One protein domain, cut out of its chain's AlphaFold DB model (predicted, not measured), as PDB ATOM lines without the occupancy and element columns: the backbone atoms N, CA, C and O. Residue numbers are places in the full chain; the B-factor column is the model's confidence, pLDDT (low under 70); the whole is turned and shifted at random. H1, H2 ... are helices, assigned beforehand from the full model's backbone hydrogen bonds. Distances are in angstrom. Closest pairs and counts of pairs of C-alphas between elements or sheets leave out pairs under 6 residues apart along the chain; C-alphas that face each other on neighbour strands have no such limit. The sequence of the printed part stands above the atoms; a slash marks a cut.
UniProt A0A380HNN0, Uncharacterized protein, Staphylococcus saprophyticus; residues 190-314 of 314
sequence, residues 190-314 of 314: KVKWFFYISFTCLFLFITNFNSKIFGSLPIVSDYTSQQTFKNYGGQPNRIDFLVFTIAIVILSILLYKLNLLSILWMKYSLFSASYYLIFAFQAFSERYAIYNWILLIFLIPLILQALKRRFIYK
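What this domain is: This is residues 190 to 314 of the 314 residues of an uncharacterized protein of Staphylococcus saprophyticus (UniProt A0A380HNN0). Helices H1, H5, H6 and H7 lie lengthwise side by side with H6 in the middle, while H8 follows H7 toward one far end and short H2, H3 and H4 lie toward the other. The printed part has 125 residues with eight named helices, H1 to H8 in order, and no named strand; the class is all helix. It is only just compact, close to loose, with a radius of gyration of the C-alphas of 16.5 A, and elongated, spanning 57 by 30 by 20 A.

How they stand to each other: Start at H1, residues 191 to 206: it touches the hub H6, residues 263 to 279, the same way at a shallow tilt of 21 degrees, closest at C-alphas 198 and 274, 4.8 A. H2, residues 209 to 214, touches residues 277 to 279 of H6 alone, closest at C-alphas 210 and 278, 5.6 A. H3, residues 221 to 224, and H4, residues 226 to 232, touch no helix. H5, residues 239 to 257, forms a helical hairpin with H6, closest at C-alphas 252 and 266, 6.0 A. H6 forms another with H7, residues 285 to 293, closest at C-alphas 276 and 288, 4.8 A. H8, residues 296 to 312, touches residues 248 to 255 of H5 alone, at a steep tilt of 41 degrees, closest at C-alphas 248 and 296, 6.6 A. Every O i to N i+4 pair is within hydrogen-bond range in H1, H2, H4, H5 and H6, against 3 of 5 in H7 and 10 of 13 in H8; H3 is too short for one.

Where its parts are: Find C-alpha 191 at (131.906, 143.147, 111.560); H1 runs 22.8 A from there. H5 measures 26.6 A, H6 24.7 A, and H8 24.6 A to C-alpha 312 at (140.579, 114.202, 115.848).

The domain as a whole: The farthest C-alphas, of Gln 227 and Lys 314, are 57.9 A apart. The printed part has no cut and no long link; residues 313 to 314 are under pLDDT 70.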
ATOM      1  N   LYS A 190     133.577 147.267 109.560       97.12
ATOM      2  CA  LYS A 190     133.989 146.232 110.529       97.12
ATOM      3  C   LYS A 190     132.783 145.378 110.945       97.12
ATOM      4  O   LYS A 190     131.684 145.897 111.095       97.12
ATOM      5  N   VAL A 191     132.996 144.085 111.207       96.94
ATOM      6  CA  VAL A 191     131.906 143.147 111.560       96.94
ATOM      7  C   VAL A 191     131.103 143.580 112.793       96.94
ATOM      8  O   VAL A 191     129.894 143.390 112.813       96.94
ATOM      9  N   LYS A 192     131.729 144.251 113.774       97.50
ATOM     10  CA  LYS A 192     131.036 144.786 114.961       97.50
ATOM     11  C   LYS A 192     129.867 145.720 114.620       97.50
ATOM     12  O   LYS A 192     128.862 145.712 115.312       97.50
ATOM     13  N   TRP A 193     129.974 146.480 113.530       97.81
ATOM     14  CA  TRP A 193     128.900 147.373 113.099       97.81
ATOM     15  C   TRP A 193     127.719 146.602 112.517       97.81
ATOM     16  O   TRP A 193     126.584 146.961 112.791       97.81
ATOM     17  N   PHE A 194     127.968 145.501 111.801       97.75
ATOM     18  CA  PHE A 194     126.892 144.607 111.372       97.75
ATOM     19  C   PHE A 194     126.153 144.012 112.573       97.75
ATOM     20  O   PHE A 194     124.934 143.953 112.544       97.75
ATOM     21  N   PHE A 195     126.859 143.650 113.651       97.88
ATOM     22  CA  PHE A 195     126.213 143.203 114.888       97.88
ATOM     23  C   PHE A 195     125.305 144.272 115.493       97.88
ATOM     24  O   PHE A 195     124.159 143.968 115.810       97.88
ATOM     25  N   TYR A 196     125.793 145.510 115.634       98.12
ATOM     26  CA  TYR A 196     124.971 146.604 116.157       98.12
ATOM     27  C   TYR A 196     123.743 146.850 115.277       98.12
ATOM     28  O   TYR A 196     122.641 146.930 115.802       98.12
ATOM     29  N   ILE A 197     123.907 146.860 113.950       97.56
ATOM     30  CA  ILE A 197     122.789 147.009 113.009       97.56
ATOM     31  C   ILE A 197     121.779 145.867 113.174       97.56
ATOM     32  O   ILE A 197     120.585 146.131 113.293       97.56
ATOM     33  N   SER A 198     122.217 144.604 113.208       97.81
ATOM     34  CA  SER A 198     121.318 143.459 113.411       97.81
ATOM     35  C   SER A 198     120.597 143.513 114.751       97.81
ATOM     36  O   SER A 198     119.402 143.239 114.796       97.81
ATOM     37  N   PHE A 199     121.279 143.928 115.818       97.94
ATOM     38  CA  PHE A 199     120.664 144.097 117.131       97.94
ATOM     39  C   PHE A 199     119.617 145.222 117.138       97.94
ATOM     40  O   PHE A 199     118.509 145.025 117.630       97.94
ATOM     41  N   THR A 200     119.913 146.370 116.523       98.12
ATOM     42  CA  THR A 200     118.936 147.455 116.353       98.12
ATOM     43  C   THR A 200     117.732 146.991 115.536       98.12
ATOM     44  O   THR A 200     116.600 147.224 115.946       98.12
ATOM     45  N   CYS A 201     117.939 146.283 114.421       98.12
ATOM     46  CA  CYS A 201     116.838 145.761 113.604       98.12
ATOM     47  C   CYS A 201     115.985 144.743 114.372       98.12
ATOM     48  O   CYS A 201     114.765 144.743 114.232       98.12
ATOM     49  N   LEU A 202     116.604 143.911 115.214       98.25
ATOM     50  CA  LEU A 202     115.894 142.981 116.089       98.25
ATOM     51  C   LEU A 202     115.007 143.727 117.090       98.25
ATOM     52  O   LEU A 202     113.849 143.363 117.274       98.25
ATOM     53  N   PHE A 203     115.522 144.799 117.695       97.75
ATOM     54  CA  PHE A 203     114.730 145.648 118.579       97.75
ATOM     55  C   PHE A 203     113.551 146.295 117.838       97.75
ATOM     56  O   PHE A 203     112.421 146.245 118.325       97.75
ATOM     57  N   LEU A 204     113.784 146.839 116.636       97.56
ATOM     58  CA  LEU A 204     112.730 147.410 115.790       97.56
ATOM     59  C   LEU A 204     111.651 146.380 115.430       97.56
ATOM     60  O   LEU A 204     110.472 146.721 115.430       97.56
ATOM     61  N   PHE A 205     112.045 145.138 115.145       97.31
ATOM     62  CA  PHE A 205     111.127 144.034 114.870       97.31
ATOM     63  C   PHE A 205     110.267 143.706 116.099       97.31
ATOM     64  O   PHE A 205     109.042 143.714 116.009       97.31
ATOM     65  N   ILE A 206     110.892 143.455 117.257       96.81
ATOM     66  CA  ILE A 206     110.188 143.019 118.480       96.81
ATOM     67  C   ILE A 206     109.214 144.099 118.971       96.81
ATOM     68  O   ILE A 206     108.132 143.790 119.457       96.81
ATOM     69  N   THR A 207     109.576 145.372 118.809       95.94
ATOM     70  CA  THR A 207     108.732 146.517 119.191       95.94
ATOM     71  C   THR A 207     107.723 146.928 118.115       95.94
ATOM     72  O   THR A 207     106.971 147.883 118.322       95.94
ATOM     73  N   ASN A 208     107.702 146.246 116.961       95.31
ATOM     74  CA  ASN A 208     106.919 146.611 115.774       95.31
ATOM     75  C   ASN A 208     107.197 148.045 115.260       95.31
ATOM     76  O   ASN A 208     106.398 148.649 114.540       95.31
ATOM     77  N   PHE A 209     108.331 148.629 115.650       96.00
ATOM     78  CA  PHE A 209     108.724 149.974 115.239       96.00
ATOM     79  C   PHE A 209     109.230 149.990 113.790       96.00
ATOM     80  O   PHE A 209     109.128 151.012 113.116       96.00
ATOM     81  N   ASN A 210     109.683 148.840 113.275       94.81
ATOM     82  CA  ASN A 210     109.975 148.647 111.855       94.81
ATOM     83  C   ASN A 210     108.765 149.001 110.963       94.81
ATOM     84  O   ASN A 210     108.902 149.798 110.040       94.81
ATOM     85  N   SER A 211     107.569 148.502 111.291       93.06
ATOM     86  CA  SER A 211     106.333 148.798 110.558       93.06
ATOM     87  C   SER A 211     105.958 150.281 110.635       93.06
ATOM     88  O   SER A 211     105.565 150.877 109.640       93.06
ATOM     89  N   LYS A 212     106.161 150.929 111.788       91.94
ATOM     90  CA  LYS A 212     105.865 152.364 111.946       91.94
ATOM     91  C   LYS A 212     106.790 153.262 111.124       91.94
ATOM     92  O   LYS A 212     106.336 154.269 110.595       91.94
ATOM     93  N   ILE A 213     108.073 152.910 111.035       92.38
ATOM     94  CA  ILE A 213     109.060 153.692 110.278       92.38
ATOM     95  C   ILE A 213     108.904 153.452 108.774       92.38
ATOM     96  O   ILE A 213     108.941 154.399 107.994       92.38
ATOM     97  N   PHE A 214     108.774 152.188 108.365       91.25
ATOM     98  CA  PHE A 214     108.890 151.797 106.958       91.25
ATOM     99  C   PHE A 214     107.548 151.486 106.290       91.25
ATOM    100  O   PHE A 214     107.491 151.454 105.065       91.25
ATOM    101  N   GLY A 215     106.476 151.273 107.052       87.56
ATOM    102  CA  GLY A 215     105.156 150.901 106.529       87.56
ATOM    103  C   GLY A 215     104.439 152.017 105.773       87.56
ATOM    104  O   GLY A 215     103.535 151.733 104.999       87.56
ATOM    105  N   SER A 216     104.861 153.271 105.944       86.31
ATOM    106  CA  SER A 216     104.349 154.417 105.181       86.31
ATOM    107  C   SER A 216     105.020 154.596 103.816       86.31
ATOM    108  O   SER A 216     104.625 155.478 103.054       86.31
ATOM    109  N   LEU A 217     106.043 153.797 103.488       87.56
ATOM    110  CA  LEU A 217     106.721 153.911 102.202       87.56
ATOM    111  C   LEU A 217     105.802 153.417 101.069       87.56
ATOM    112  O   LEU A 217     105.298 152.296 101.148       87.56
ATOM    113  N   PRO A 218     105.651 154.173  99.962       85.31
ATOM    114  CA  PRO A 218     104.804 153.761  98.838       85.31
ATOM    115  C   PRO A 218     105.178 152.398  98.247       85.31
ATOM    116  O   PRO A 218     104.333 151.668  97.759       85.31
ATOM    117  N   ILE A 219     106.453 152.016  98.332       82.25
ATOM    118  CA  ILE A 219     106.940 150.744  97.788       82.25
ATOM    119  C   ILE A 219     106.476 149.507  98.573       82.25
ATOM    120  O   ILE A 219     106.633 148.387  98.095       82.25
ATOM    121  N   VAL A 220     105.941 149.682  99.787       84.00
ATOM    122  CA  VAL A 220     105.493 148.565 100.637       84.00
ATOM    123  C   VAL A 220     103.985 148.543 100.875       84.00
ATOM    124  O   VAL A 220     103.498 147.567 101.444       84.00
ATOM    125  N   SER A 221     103.244 149.571 100.442       82.06
ATOM    126  CA  SER A 221     101.816 149.734 100.753       82.06
ATOM    127  C   SER A 221     100.997 148.505 100.366       82.06
ATOM    128  O   SER A 221     100.250 147.966 101.188       82.06
ATOM    129  N   ASP A 222     101.237 147.981  99.167       82.06
ATOM    130  CA  ASP A 222     100.488 146.860  98.589       82.06
ATOM    131  C   ASP A 222     100.728 145.549  99.354       82.06
ATOM    132  O   ASP A 222      99.872 144.662  99.414       82.06
ATOM    133  N   TYR A 223     101.875 145.449 100.026       84.06
ATOM    134  CA  TYR A 223     102.279 144.283 100.810       84.06
ATOM    135  C   TYR A 223     101.876 144.364 102.283       84.06
ATOM    136  O   TYR A 223     102.068 143.394 103.022       84.06
ATOM    137  N   THR A 224     101.319 145.497 102.713       87.06
ATOM    138  CA  THR A 224     100.856 145.727 104.093       87.06
ATOM    139  C   THR A 224      99.339 145.719 104.248       87.06
ATOM    140  O   THR A 224      98.841 145.776 105.372       87.06
ATOM    141  N   SER A 225      98.589 145.614 103.146       83.88
ATOM    142  CA  SER A 225      97.128 145.611 103.199       83.88
ATOM    143  C   SER A 225      96.588 144.364 103.914       83.88
ATOM    144  O   SER A 225      97.115 143.256 103.775       83.88
ATOM    145  N   GLN A 226      95.485 144.521 104.650       84.25
ATOM    146  CA  GLN A 226      94.831 143.394 105.323       84.25
ATOM    147  C   GLN A 226      94.355 142.328 104.322       84.25
ATOM    148  O   GLN A 226      94.366 141.140 104.642       84.25
ATOM    149  N   GLN A 227      93.973 142.734 103.106       86.06
ATOM    150  CA  GLN A 227      93.586 141.805 102.045       86.06
ATOM    151  C   GLN A 227      94.768 140.934 101.611       86.06
ATOM    152  O   GLN A 227      94.612 139.726 101.469       86.06
ATOM    153  N   THR A 228      95.958 141.522 101.472       84.31
ATOM    154  CA  THR A 228      97.178 140.791 101.108       84.31
ATOM    155  C   THR A 228      97.524 139.747 102.169       84.31
ATOM    156  O   THR A 228      97.797 138.598 101.832       84.31
ATOM    157  N   PHE A 229      97.423 140.103 103.453       86.56
ATOM    158  CA  PHE A 229      97.619 139.152 104.550       86.56
ATOM    159  C   PHE A 229      96.588 138.019 104.560       86.56
ATOM    160  O   PHE A 229      96.968 136.866 104.755       86.56
ATOM    161  N   LYS A 230      95.306 138.327 104.313       84.00
ATOM    162  CA  LYS A 230      94.237 137.318 104.216       84.00
ATOM    163  C   LYS A 230      94.460 136.361 103.045       84.00
ATOM    164  O   LYS A 230      94.354 135.157 103.234       84.00
ATOM    165  N   ASN A 231      94.809 136.890 101.874       82.12
ATOM    166  CA  ASN A 231      95.048 136.095 100.670       82.12
ATOM    167  C   ASN A 231      96.292 135.205 100.804       82.12
ATOM    168  O   ASN A 231      96.297 134.082 100.317       82.12
ATOM    169  N   TYR A 232      97.341 135.707 101.460       76.69
ATOM    170  CA  TYR A 232      98.601 134.982 101.619       76.69
ATOM    171  C   TYR A 232      98.629 134.057 102.852       76.69
ATOM    172  O   TYR A 232      99.508 133.210 102.976       76.69
ATOM    173  N   GLY A 233      97.679 134.208 103.783       73.19
ATOM    174  CA  GLY A 233      97.643 133.441 105.034       73.19
ATOM    175  C   GLY A 233      98.750 133.828 106.025       73.19
ATOM    176  O   GLY A 233      99.186 133.005 106.829       73.19
ATOM    177  N   GLY A 234      99.240 135.069 105.948       73.88
ATOM    178  CA  GLY A 234     100.368 135.558 106.740       73.88
ATOM    179  C   GLY A 234      99.961 136.402 107.949       73.88
ATOM    180  O   GLY A 234      98.841 136.897 108.048       73.88
ATOM    181  N   GLN A 235     100.923 136.638 108.838       85.19
ATOM    182  CA  GLN A 235     100.843 137.656 109.888       85.19
ATOM    183  C   GLN A 235     102.051 138.594 109.780       85.19
ATOM    184  O   GLN A 235     103.121 138.143 109.364       85.19
ATOM    185  N   PRO A 236     101.921 139.887 110.121       89.38
ATOM    186  CA  PRO A 236     103.067 140.788 110.162       89.38
ATOM    187  C   PRO A 236     104.046 140.352 111.260       89.38
ATOM    188  O   PRO A 236     103.623 139.894 112.319       89.38
ATOM    189  N   ASN A 237     105.351 140.533 111.029       91.06
ATOM    190  CA  ASN A 237     106.415 140.233 111.996       91.06
ATOM    191  C   ASN A 237     106.337 138.802 112.558       91.06
ATOM    192  O   ASN A 237     106.273 138.569 113.766       91.06
ATOM    193  N   ARG A 238     106.393 137.822 111.655       93.75
ATOM    194  CA  ARG A 238     106.366 136.394 111.982       93.75
ATOM    195  C   ARG A 238     107.479 135.968 112.942       93.75
ATOM    196  O   ARG A 238     108.666 135.986 112.603       93.75
ATOM    197  N   ILE A 239     107.086 135.545 114.143       94.88
ATOM    198  CA  ILE A 239     108.012 135.115 115.203       94.88
ATOM    199  C   ILE A 239     108.721 133.812 114.827       94.88
ATOM    200  O   ILE A 239     109.903 133.643 115.108       94.88
ATOM    201  N   ASP A 240     108.039 132.893 114.154       95.00
ATOM    202  CA  ASP A 240     108.637 131.633 113.719       95.00
ATOM    203  C   ASP A 240     109.747 131.858 112.672       95.00
ATOM    204  O   ASP A 240     110.829 131.272 112.766       95.00
ATOM    205  N   PHE A 241     109.549 132.810 111.755       95.94
ATOM    206  CA  PHE A 241     110.590 133.262 110.826       95.94
ATOM    207  C   PHE A 241     111.742 133.979 111.538       95.94
ATOM    208  O   PHE A 241     112.906 133.801 111.161       95.94
ATOM    209  N   LEU A 242     111.444 134.763 112.581       97.44
ATOM    210  CA  LEU A 242     112.463 135.370 113.435       97.44
ATOM    211  C   LEU A 242     113.335 134.294 114.091       97.44
ATOM    212  O   LEU A 242     114.556 134.352 113.961       97.44
ATOM    213  N   VAL A 243     112.730 133.308 114.759       97.81
ATOM    214  CA  VAL A 243     113.455 132.229 115.453       97.81
ATOM    215  C   VAL A 243     114.379 131.497 114.484       97.81
ATOM    216  O   VAL A 243     115.562 131.317 114.780       97.81
ATOM    217  N   PHE A 244     113.875 131.144 113.299       97.50
ATOM    218  CA  PHE A 244     114.679 130.452 112.295       97.50
ATOM    219  C   PHE A 244     115.846 131.315 111.778       97.50
ATOM    220  O   PHE A 244     116.984 130.849 111.705       97.50
ATOM    221  N   THR A 245     115.607 132.602 111.515       98.31
ATOM    222  CA  THR A 245     116.649 133.556 111.087       98.31
ATOM    223  C   THR A 245     117.719 133.760 112.167       98.31
ATOM    224  O   THR A 245     118.918 133.748 111.883       98.31
ATOM    225  N   ILE A 246     117.313 133.898 113.431       98.31
ATOM    226  CA  ILE A 246     118.239 134.048 114.560       98.31
ATOM    227  C   ILE A 246     119.064 132.775 114.770       98.31
ATOM    228  O   ILE A 246     120.268 132.880 115.009       98.31
ATOM    229  N   ALA A 247     118.482 131.583 114.606       98.38
ATOM    230  CA  ALA A 247     119.224 130.325 114.688       98.38
ATOM    231  C   ALA A 247     120.377 130.268 113.666       98.38
ATOM    232  O   ALA A 247     121.492 129.863 114.005       98.38
ATOM    233  N   ILE A 248     120.147 130.748 112.441       98.44
ATOM    234  CA  ILE A 248     121.170 130.825 111.387       98.44
ATOM    235  C   ILE A 248     122.259 131.846 111.730       98.44
ATOM    236  O   ILE A 248     123.449 131.575 111.529       98.44
ATOM    237  N   VAL A 249     121.885 133.002 112.284       98.62
ATOM    238  CA  VAL A 249     122.849 134.008 112.755       98.62
ATOM    239  C   VAL A 249     123.705 133.451 113.895       98.62
ATOM    240  O   VAL A 249     124.929 133.573 113.844       98.62
ATOM    241  N   ILE A 250     123.101 132.790 114.885       98.56
ATOM    242  CA  ILE A 250     123.822 132.149 115.996       98.56
ATOM    243  C   ILE A 250     124.791 131.094 115.460       98.56
ATOM    244  O   ILE A 250     125.971 131.115 115.814       98.56
ATOM    245  N   LEU A 251     124.335 130.221 114.559       98.56
ATOM    246  CA  LEU A 251     125.191 129.219 113.928       98.56
ATOM    247  C   LEU A 251     126.366 129.868 113.175       98.56
ATOM    248  O   LEU A 251     127.508 129.428 113.314       98.56
ATOM    249  N   SER A 252     126.116 130.957 112.444       98.62
ATOM    250  CA  SER A 252     127.163 131.721 111.754       98.62
ATOM    251  C   SER A 252     128.186 132.315 112.724       98.62
ATOM    252  O   SER A 252     129.386 132.221 112.472       98.62
ATOM    253  N   ILE A 253     127.739 132.868 113.859       98.50
ATOM    254  CA  ILE A 253     128.615 133.392 114.920       98.50
ATOM    255  C   ILE A 253     129.496 132.278 115.490       98.50
ATOM    256  O   ILE A 253     130.702 132.475 115.649       98.50
ATOM    257  N   LEU A 254     128.909 131.115 115.795       98.38
ATOM    258  CA  LEU A 254     129.636 129.962 116.330       98.38
ATOM    259  C   LEU A 254     130.715 129.489 115.347       98.38
ATOM    260  O   LEU A 254     131.881 129.369 115.722       98.38
ATOM    261  N   LEU A 255     130.361 129.297 114.075       98.31
ATOM    262  CA  LEU A 255     131.300 128.857 113.038       98.31
ATOM    263  C   LEU A 255     132.370 129.912 112.721       98.31
ATOM    264  O   LEU A 255     133.516 129.560 112.432       98.31
ATOM    265  N   TYR A 256     132.034 131.201 112.811       98.12
ATOM    266  CA  TYR A 256     133.000 132.291 112.693       98.12
ATOM    267  C   TYR A 256     134.009 132.273 113.850       98.12
ATOM    268  O   TYR A 256     135.213 132.307 113.602       98.12
ATOM    269  N   LYS A 257     133.549 132.126 115.103       97.38
ATOM    270  CA  LYS A 257     134.429 132.004 116.282       97.38
ATOM    271  C   LYS A 257     135.356 130.786 116.211       97.38
ATOM    272  O   LYS A 257     136.474 130.845 116.708       97.38
ATOM    273  N   LEU A 258     134.911 129.702 115.577       96.56
ATOM    274  CA  LEU A 258     135.699 128.484 115.365       96.56
ATOM    275  C   LEU A 258     136.659 128.566 114.161       96.56
ATOM    276  O   LEU A 258     137.290 127.561 113.821       96.56
ATOM    277  N   ASN A 259     136.771 129.723 113.496       96.50
ATOM    278  CA  ASN A 259     137.562 129.910 112.273       96.50
ATOM    279  C   ASN A 259     137.193 128.891 111.174       96.50
ATOM    280  O   ASN A 259     138.063 128.281 110.545       96.50
ATOM    281  N   LEU A 260     135.890 128.646 111.001       96.56
ATOM    282  CA  LEU A 260     135.315 127.792 109.953       96.56
ATOM    283  C   LEU A 260     134.515 128.595 108.926       96.56
ATOM    284  O   LEU A 260     134.373 128.167 107.786       96.56
ATOM    285  N   LEU A 261     134.015 129.768 109.318       97.50
ATOM    286  CA  LEU A 261     133.302 130.693 108.447       97.50
ATOM    287  C   LEU A 261     134.146 131.950 108.225       97.50
ATOM    288  O   LEU A 261     134.643 132.548 109.176       97.50
ATOM    289  N   SER A 262     134.287 132.390 106.976       96.44
ATOM    290  CA  SER A 262     135.011 133.636 106.692       96.44
ATOM    291  C   SER A 262     134.252 134.874 107.197       96.44
ATOM    292  O   SER A 262     133.020 134.889 107.263       96.44
ATOM    293  N   ILE A 263     134.983 135.971 107.412       96.88
ATOM    294  CA  ILE A 263     134.415 137.287 107.749       96.88
ATOM    295  C   ILE A 263     133.354 137.765 106.738       96.88
ATOM    296  O   ILE A 263     132.387 138.411 107.133       96.88
ATOM    297  N   LEU A 264     133.512 137.456 105.444       95.88
ATOM    298  CA  LEU A 264     132.576 137.877 104.395       95.88
ATOM    299  C   LEU A 264     131.200 137.246 104.607       95.88
ATOM    300  O   LEU A 264     130.194 137.950 104.629       95.88
ATOM    301  N   TRP A 265     131.178 135.928 104.796       97.06
ATOM    302  CA  TRP A 265     129.956 135.155 105.007       97.06
ATOM    303  C   TRP A 265     129.295 135.477 106.348       97.06
ATOM    304  O   TRP A 265     128.074 135.569 106.418       97.06
ATOM    305  N   MET A 266     130.096 135.765 107.377       98.12
ATOM    306  CA  MET A 266     129.587 136.265 108.653       98.12
ATOM    307  C   MET A 266     128.873 137.620 108.498       98.12
ATOM    308  O   MET A 266     127.748 137.793 108.964       98.12
ATOM    309  N   LYS A 267     129.489 138.579 107.791       98.00
ATOM    310  CA  LYS A 267     128.850 139.873 107.496       98.00
ATOM    311  C   LYS A 267     127.591 139.704 106.645       98.00
ATOM    312  O   LYS A 267     126.608 140.386 106.909       98.00
ATOM    313  N   TYR A 268     127.615 138.806 105.658       97.56
ATOM    314  CA  TYR A 268     126.447 138.516 104.827       97.56
ATOM    315  C   TYR A 268     125.297 137.953 105.668       97.56
ATOM    316  O   TYR A 268     124.183 138.440 105.537       97.56
ATOM    317  N   SER A 269     125.567 137.009 106.580       98.19
ATOM    318  CA  SER A 269     124.552 136.466 107.494       98.19
ATOM    319  C   SER A 269     123.898 137.546 108.350       98.19
ATOM    320  O   SER A 269     122.680 137.548 108.493       98.19
ATOM    321  N   LEU A 270     124.690 138.448 108.936       98.50
ATOM    322  CA  LEU A 270     124.160 139.545 109.750       98.50
ATOM    323  C   LEU A 270     123.349 140.528 108.898       98.50
ATOM    324  O   LEU A 270     122.252 140.922 109.282       98.50
ATOM    325  N   PHE A 271     123.859 140.884 107.719       98.00
ATOM    326  CA  PHE A 271     123.189 141.815 106.816       98.00
ATOM    327  C   PHE A 271     121.860 141.273 106.283       98.00
ATOM    328  O   PHE A 271     120.860 141.983 106.318       98.00
ATOM    329  N   SER A 272     121.825 140.024 105.810       97.69
ATOM    330  CA  SER A 272     120.596 139.409 105.298       97.69
ATOM    331  C   SER A 272     119.552 139.214 106.399       97.69
ATOM    332  O   SER A 272     118.367 139.414 106.149       97.69
ATOM    333  N   ALA A 273     119.979 138.921 107.634       98.19
ATOM    334  CA  ALA A 273     119.084 138.902 108.788       98.19
ATOM    335  C   ALA A 273     118.521 140.300 109.097       98.19
ATOM    336  O   ALA A 273     117.312 140.446 109.240       98.19
ATOM    337  N   SER A 274     119.366 141.337 109.141       98.00
ATOM    338  CA  SER A 274     118.917 142.729 109.301       98.00
ATOM    339  C   SER A 274     117.915 143.138 108.225       98.00
ATOM    340  O   SER A 274     116.921 143.788 108.534       98.00
ATOM    341  N   TYR A 275     118.161 142.735 106.977       96.44
ATOM    342  CA  TYR A 275     117.282 143.035 105.856       96.44
ATOM    343  C   TYR A 275     115.884 142.437 106.051       96.44
ATOM    344  O   TYR A 275     114.896 143.162 105.952       96.44
ATOM    345  N   TYR A 276     115.801 141.157 106.428       96.56
ATOM    346  CA  TYR A 276     114.533 140.539 106.820       96.56
ATOM    347  C   TYR A 276     113.865 141.293 107.978       96.56
ATOM    348  O   TYR A 276     112.712 141.685 107.855       96.56
ATOM    349  N   LEU A 277     114.585 141.552 109.074       97.69
ATOM    350  CA  LEU A 277     114.018 142.166 110.284       97.69
ATOM    351  C   LEU A 277     113.402 143.550 110.025       97.69
ATOM    352  O   LEU A 277     112.389 143.901 110.632       97.69
ATOM    353  N   ILE A 278     113.983 144.324 109.106       95.81
ATOM    354  CA  ILE A 278     113.436 145.620 108.694       95.81
ATOM    355  C   ILE A 278     112.102 145.447 107.956       95.81
ATOM    356  O   ILE A 278     111.167 146.183 108.250       95.81
ATOM    357  N   PHE A 279     111.990 144.478 107.043       94.75
ATOM    358  CA  PHE A 279     110.834 144.325 106.147       94.75
ATOM    359  C   PHE A 279     109.853 143.211 106.534       94.75
ATOM    360  O   PHE A 279     108.897 142.937 105.808       94.75
ATOM    361  N   ALA A 280     110.036 142.585 107.694       94.44
ATOM    362  CA  ALA A 280     109.227 141.447 108.115       94.44
ATOM    363  C   ALA A 280     107.755 141.769 108.422       94.44
ATOM    364  O   ALA A 280     106.947 140.860 108.605       94.44
ATOM    365  N   PHE A 281     107.388 143.049 108.467       93.44
ATOM    366  CA  PHE A 281     106.009 143.497 108.644       93.44
ATOM    367  C   PHE A 281     105.150 143.344 107.378       93.44
ATOM    368  O   PHE A 281     103.971 143.671 107.426       93.44
ATOM    369  N   GLN A 282     105.715 142.890 106.254       92.94
ATOM    370  CA  GLN A 282     105.001 142.643 104.995       92.94
ATOM    371  C   GLN A 282     104.439 141.213 104.921       92.94
ATOM    372  O   GLN A 282     105.005 140.288 105.505       92.94
ATOM    373  N   ALA A 283     103.367 141.015 104.146       89.50
ATOM    374  CA  ALA A 283     102.740 139.703 103.953       89.50
ATOM    375  C   ALA A 283     103.702 138.653 103.375       89.50
ATOM    376  O   ALA A 283     103.752 137.541 103.888       89.50
ATOM    377  N   PHE A 284     104.523 139.039 102.393       87.50
ATOM    378  CA  PHE A 284     105.516 138.175 101.741       87.50
ATOM    379  C   PHE A 284     106.901 138.250 102.405       87.50
ATOM    380  O   PHE A 284     107.940 138.347 101.742       87.50
ATOM    381  N   SER A 285     106.939 138.309 103.736       91.50
ATOM    382  CA  SER A 285     108.185 138.514 104.485       91.50
ATOM    383  C   SER A 285     109.197 137.369 104.328       91.50
ATOM    384  O   SER A 285     110.408 137.600 104.441       91.50
ATOM    385  N   GLU A 286     108.739 136.159 103.992       90.31
ATOM    386  CA  GLU A 286     109.582 135.013 103.641       90.31
ATOM    387  C   GLU A 286     110.517 135.338 102.480       90.31
ATOM    388  O   GLU A 286     111.673 134.924 102.506       90.31
ATOM    389  N   ARG A 287     110.077 136.157 101.515       90.88
ATOM    390  CA  ARG A 287     110.915 136.583 100.391       90.88
ATOM    391  C   ARG A 287     112.191 137.254 100.899       90.88
ATOM    392  O   ARG A 287     113.283 136.953 100.427       90.88
ATOM    393  N   TYR A 288     112.113 138.102 101.920       94.06
ATOM    394  CA  TYR A 288     113.311 138.717 102.506       94.06
ATOM    395  C   TYR A 288     114.107 137.736 103.377       94.06
ATOM    396  O   TYR A 288     115.340 137.770 103.388       94.06
ATOM    397  N   ALA A 289     113.419 136.832 104.072       95.50
ATOM    398  CA  ALA A 289     114.035 135.843 104.950       95.50
ATOM    399  C   ALA A 289     114.899 134.820 104.184       95.50
ATOM    400  O   ALA A 289     115.968 134.427 104.661       95.50
ATOM    401  N   ILE A 290     114.503 134.445 102.960       95.69
ATOM    402  CA  ILE A 290     115.203 133.439 102.141       95.69
ATOM    403  C   ILE A 290     116.663 133.830 101.852       95.69
ATOM    404  O   ILE A 290     117.533 132.953 101.822       95.69
ATOM    405  N   TYR A 291     116.982 135.128 101.742       96.25
ATOM    406  CA  TYR A 291     118.368 135.604 101.593       96.25
ATOM    407  C   TYR A 291     119.284 135.163 102.743       96.25
ATOM    408  O   TYR A 291     120.489 134.974 102.536       96.25
ATOM    409  N   ASN A 292     118.729 135.009 103.947       97.62
ATOM    410  CA  ASN A 292     119.424 134.462 105.103       97.62
ATOM    411  C   ASN A 292     119.297 132.936 105.161       97.62
ATOM    412  O   ASN A 292     120.299 132.249 105.351       97.62
ATOM    413  N   TRP A 293     118.098 132.396 104.935       97.56
ATOM    414  CA  TRP A 293     117.821 130.967 105.103       97.56
ATOM    415  C   TRP A 293     118.659 130.065 104.208       97.56
ATOM    416  O   TRP A 293     119.109 129.005 104.645       97.56
ATOM    417  N   ILE A 294     118.944 130.513 102.984       97.06
ATOM    418  CA  ILE A 294     119.777 129.774 102.032       97.06
ATOM    419  C   ILE A 294     121.194 129.499 102.568       97.06
ATOM    420  O   ILE A 294     121.847 128.549 102.141       97.06
ATOM    421  N   LEU A 295     121.673 130.284 103.545       97.56
ATOM    422  CA  LEU A 295     122.968 130.056 104.186       97.56
ATOM    423  C   LEU A 295     123.036 128.725 104.913       97.56
ATOM    424  O   LEU A 295     124.117 128.148 104.997       97.56
ATOM    425  N   LEU A 296     121.913 128.208 105.402       97.38
ATOM    426  CA  LEU A 296     121.894 126.957 106.145       97.38
ATOM    427  C   LEU A 296     122.469 125.790 105.323       97.38
ATOM    428  O   LEU A 296     123.165 124.939 105.879       97.38
ATOM    429  N   ILE A 297     122.279 125.811 103.996       97.31
ATOM    430  CA  ILE A 297     122.864 124.841 103.058       97.31
ATOM    431  C   ILE A 297     124.391 124.817 103.172       97.31
ATOM    432  O   ILE A 297     124.987 123.749 103.081       97.31
ATOM    433  N   PHE A 298     125.021 125.969 103.406       97.75
ATOM    434  CA  PHE A 298     126.473 126.121 103.542       97.75
ATOM    435  C   PHE A 298     126.953 125.939 104.990       97.75
ATOM    436  O   PHE A 298     128.049 125.432 105.223       97.75
ATOM    437  N   LEU A 299     126.151 126.340 105.978       98.12
ATOM    438  CA  LEU A 299     126.553 126.317 107.387       98.12
ATOM    439  C   LEU A 299     126.475 124.917 108.005       98.12
ATOM    440  O   LEU A 299     127.361 124.558 108.779       98.12
ATOM    441  N   ILE A 300     125.464 124.106 107.666       96.56
ATOM    442  CA  ILE A 300     125.309 122.763 108.254       96.56
ATOM    443  C   ILE A 300     126.540 121.878 107.990       96.56
ATOM    444  O   ILE A 300     127.053 121.300 108.950       96.56
ATOM    445  N   PRO A 301     127.094 121.785 106.765       96.69
ATOM    446  CA  PRO A 301     128.292 120.970 106.545       96.69
ATOM    447  C   PRO A 301     129.516 121.442 107.341       96.69
ATOM    448  O   PRO A 301     130.353 120.624 107.721       96.69
ATOM    449  N   LEU A 302     129.615 122.733 107.676       97.31
ATOM    450  CA  LEU A 302     130.690 123.236 108.541       97.31
ATOM    451  C   LEU A 302     130.559 122.747 109.996       97.31
ATOM    452  O   LEU A 302     131.569 122.680 110.697       97.31
ATOM    453  N   ILE A 303     129.367 122.337 110.449       96.38
ATOM    454  CA  ILE A 303     129.195 121.676 111.756       96.38
ATOM    455  C   ILE A 303     129.965 120.351 111.777       96.38
ATOM    456  O   ILE A 303     130.664 120.071 112.749       96.38
ATOM    457  N   LEU A 304     129.922 119.567 110.691       93.69
ATOM    458  CA  LEU A 304     130.712 118.332 110.584       93.69
ATOM    459  C   LEU A 304     132.209 118.629 110.699       93.69
ATOM    460  O   LEU A 304     132.936 117.910 111.384       93.69
ATOM    461  N   GLN A 305     132.668 119.727 110.092       94.38
ATOM    462  CA  GLN A 305     134.055 120.171 110.216       94.38
ATOM    463  C   GLN A 305     134.417 120.586 111.647       94.38
ATOM    464  O   GLN A 305     135.508 120.253 112.117       94.38
ATOM    465  N   ALA A 306     133.512 121.263 112.360       94.50
ATOM    466  CA  ALA A 306     133.691 121.607 113.770       94.50
ATOM    467  C   ALA A 306     133.811 120.358 114.653       94.50
ATOM    468  O   ALA A 306     134.733 120.259 115.466       94.50
ATOM    469  N   LEU A 307     132.920 119.381 114.457       93.81
ATOM    470  CA  LEU A 307     132.945 118.107 115.178       93.81
ATOM    471  C   LEU A 307     134.245 117.349 114.899       93.81
ATOM    472  O   LEU A 307     134.933 116.941 115.832       93.81
ATOM    473  N   LYS A 308     134.641 117.244 113.628       92.38
ATOM    474  CA  LYS A 308     135.895 116.597 113.233       92.38
ATOM    475  C   LYS A 308     137.117 117.241 113.893       92.38
ATOM    476  O   LYS A 308     137.968 116.520 114.409       92.38
ATOM    477  N   ARG A 309     137.193 118.581 113.930       91.38
ATOM    478  CA  ARG A 309     138.268 119.303 114.637       91.38
ATOM    479  C   ARG A 309     138.332 118.918 116.117       91.38
ATOM    480  O   ARG A 309     139.417 118.683 116.630       91.38
ATOM    481  N   ARG A 310     137.177 118.808 116.778       89.44
ATOM    482  CA  ARG A 310     137.078 118.490 118.211       89.44
ATOM    483  C   ARG A 310     137.438 117.041 118.555       89.44
ATOM    484  O   ARG A 310     137.944 116.818 119.650       89.44
ATOM    485  N   PHE A 311     137.138 116.080 117.682       87.25
ATOM    486  CA  PHE A 311     137.370 114.655 117.954       87.25
ATOM    487  C   PHE A 311     138.743 114.147 117.503       87.25
ATOM    488  O   PHE A 311     139.253 113.224 118.120       87.25
ATOM    489  N   ILE A 312     139.331 114.719 116.444       81.00
ATOM    490  CA  ILE A 312     140.579 114.202 115.848       81.00
ATOM    491  C   ILE A 312     141.822 114.986 116.291       81.00
ATOM    492  O   ILE A 312     142.905 114.420 116.326       81.00
ATOM    493  N   TYR A 313     141.686 116.279 116.605       69.81
ATOM    494  CA  TYR A 313     142.821 117.166 116.904       69.81
ATOM    495  C   TYR A 313     142.851 117.644 118.364       69.81
ATOM    496  O   TYR A 313     143.417 118.697 118.654       69.81
ATOM    497  N   LYS A 314     142.190 116.906 119.262       53.84
ATOM    498  CA  LYS A 314     142.430 117.008 120.706       53.84
ATOM    499  C   LYS A 314     143.676 116.217 121.064       53.84
ATOM    500  O   LYS A 314     144.407 116.704 121.947       53.84
TER     501      LYS A 314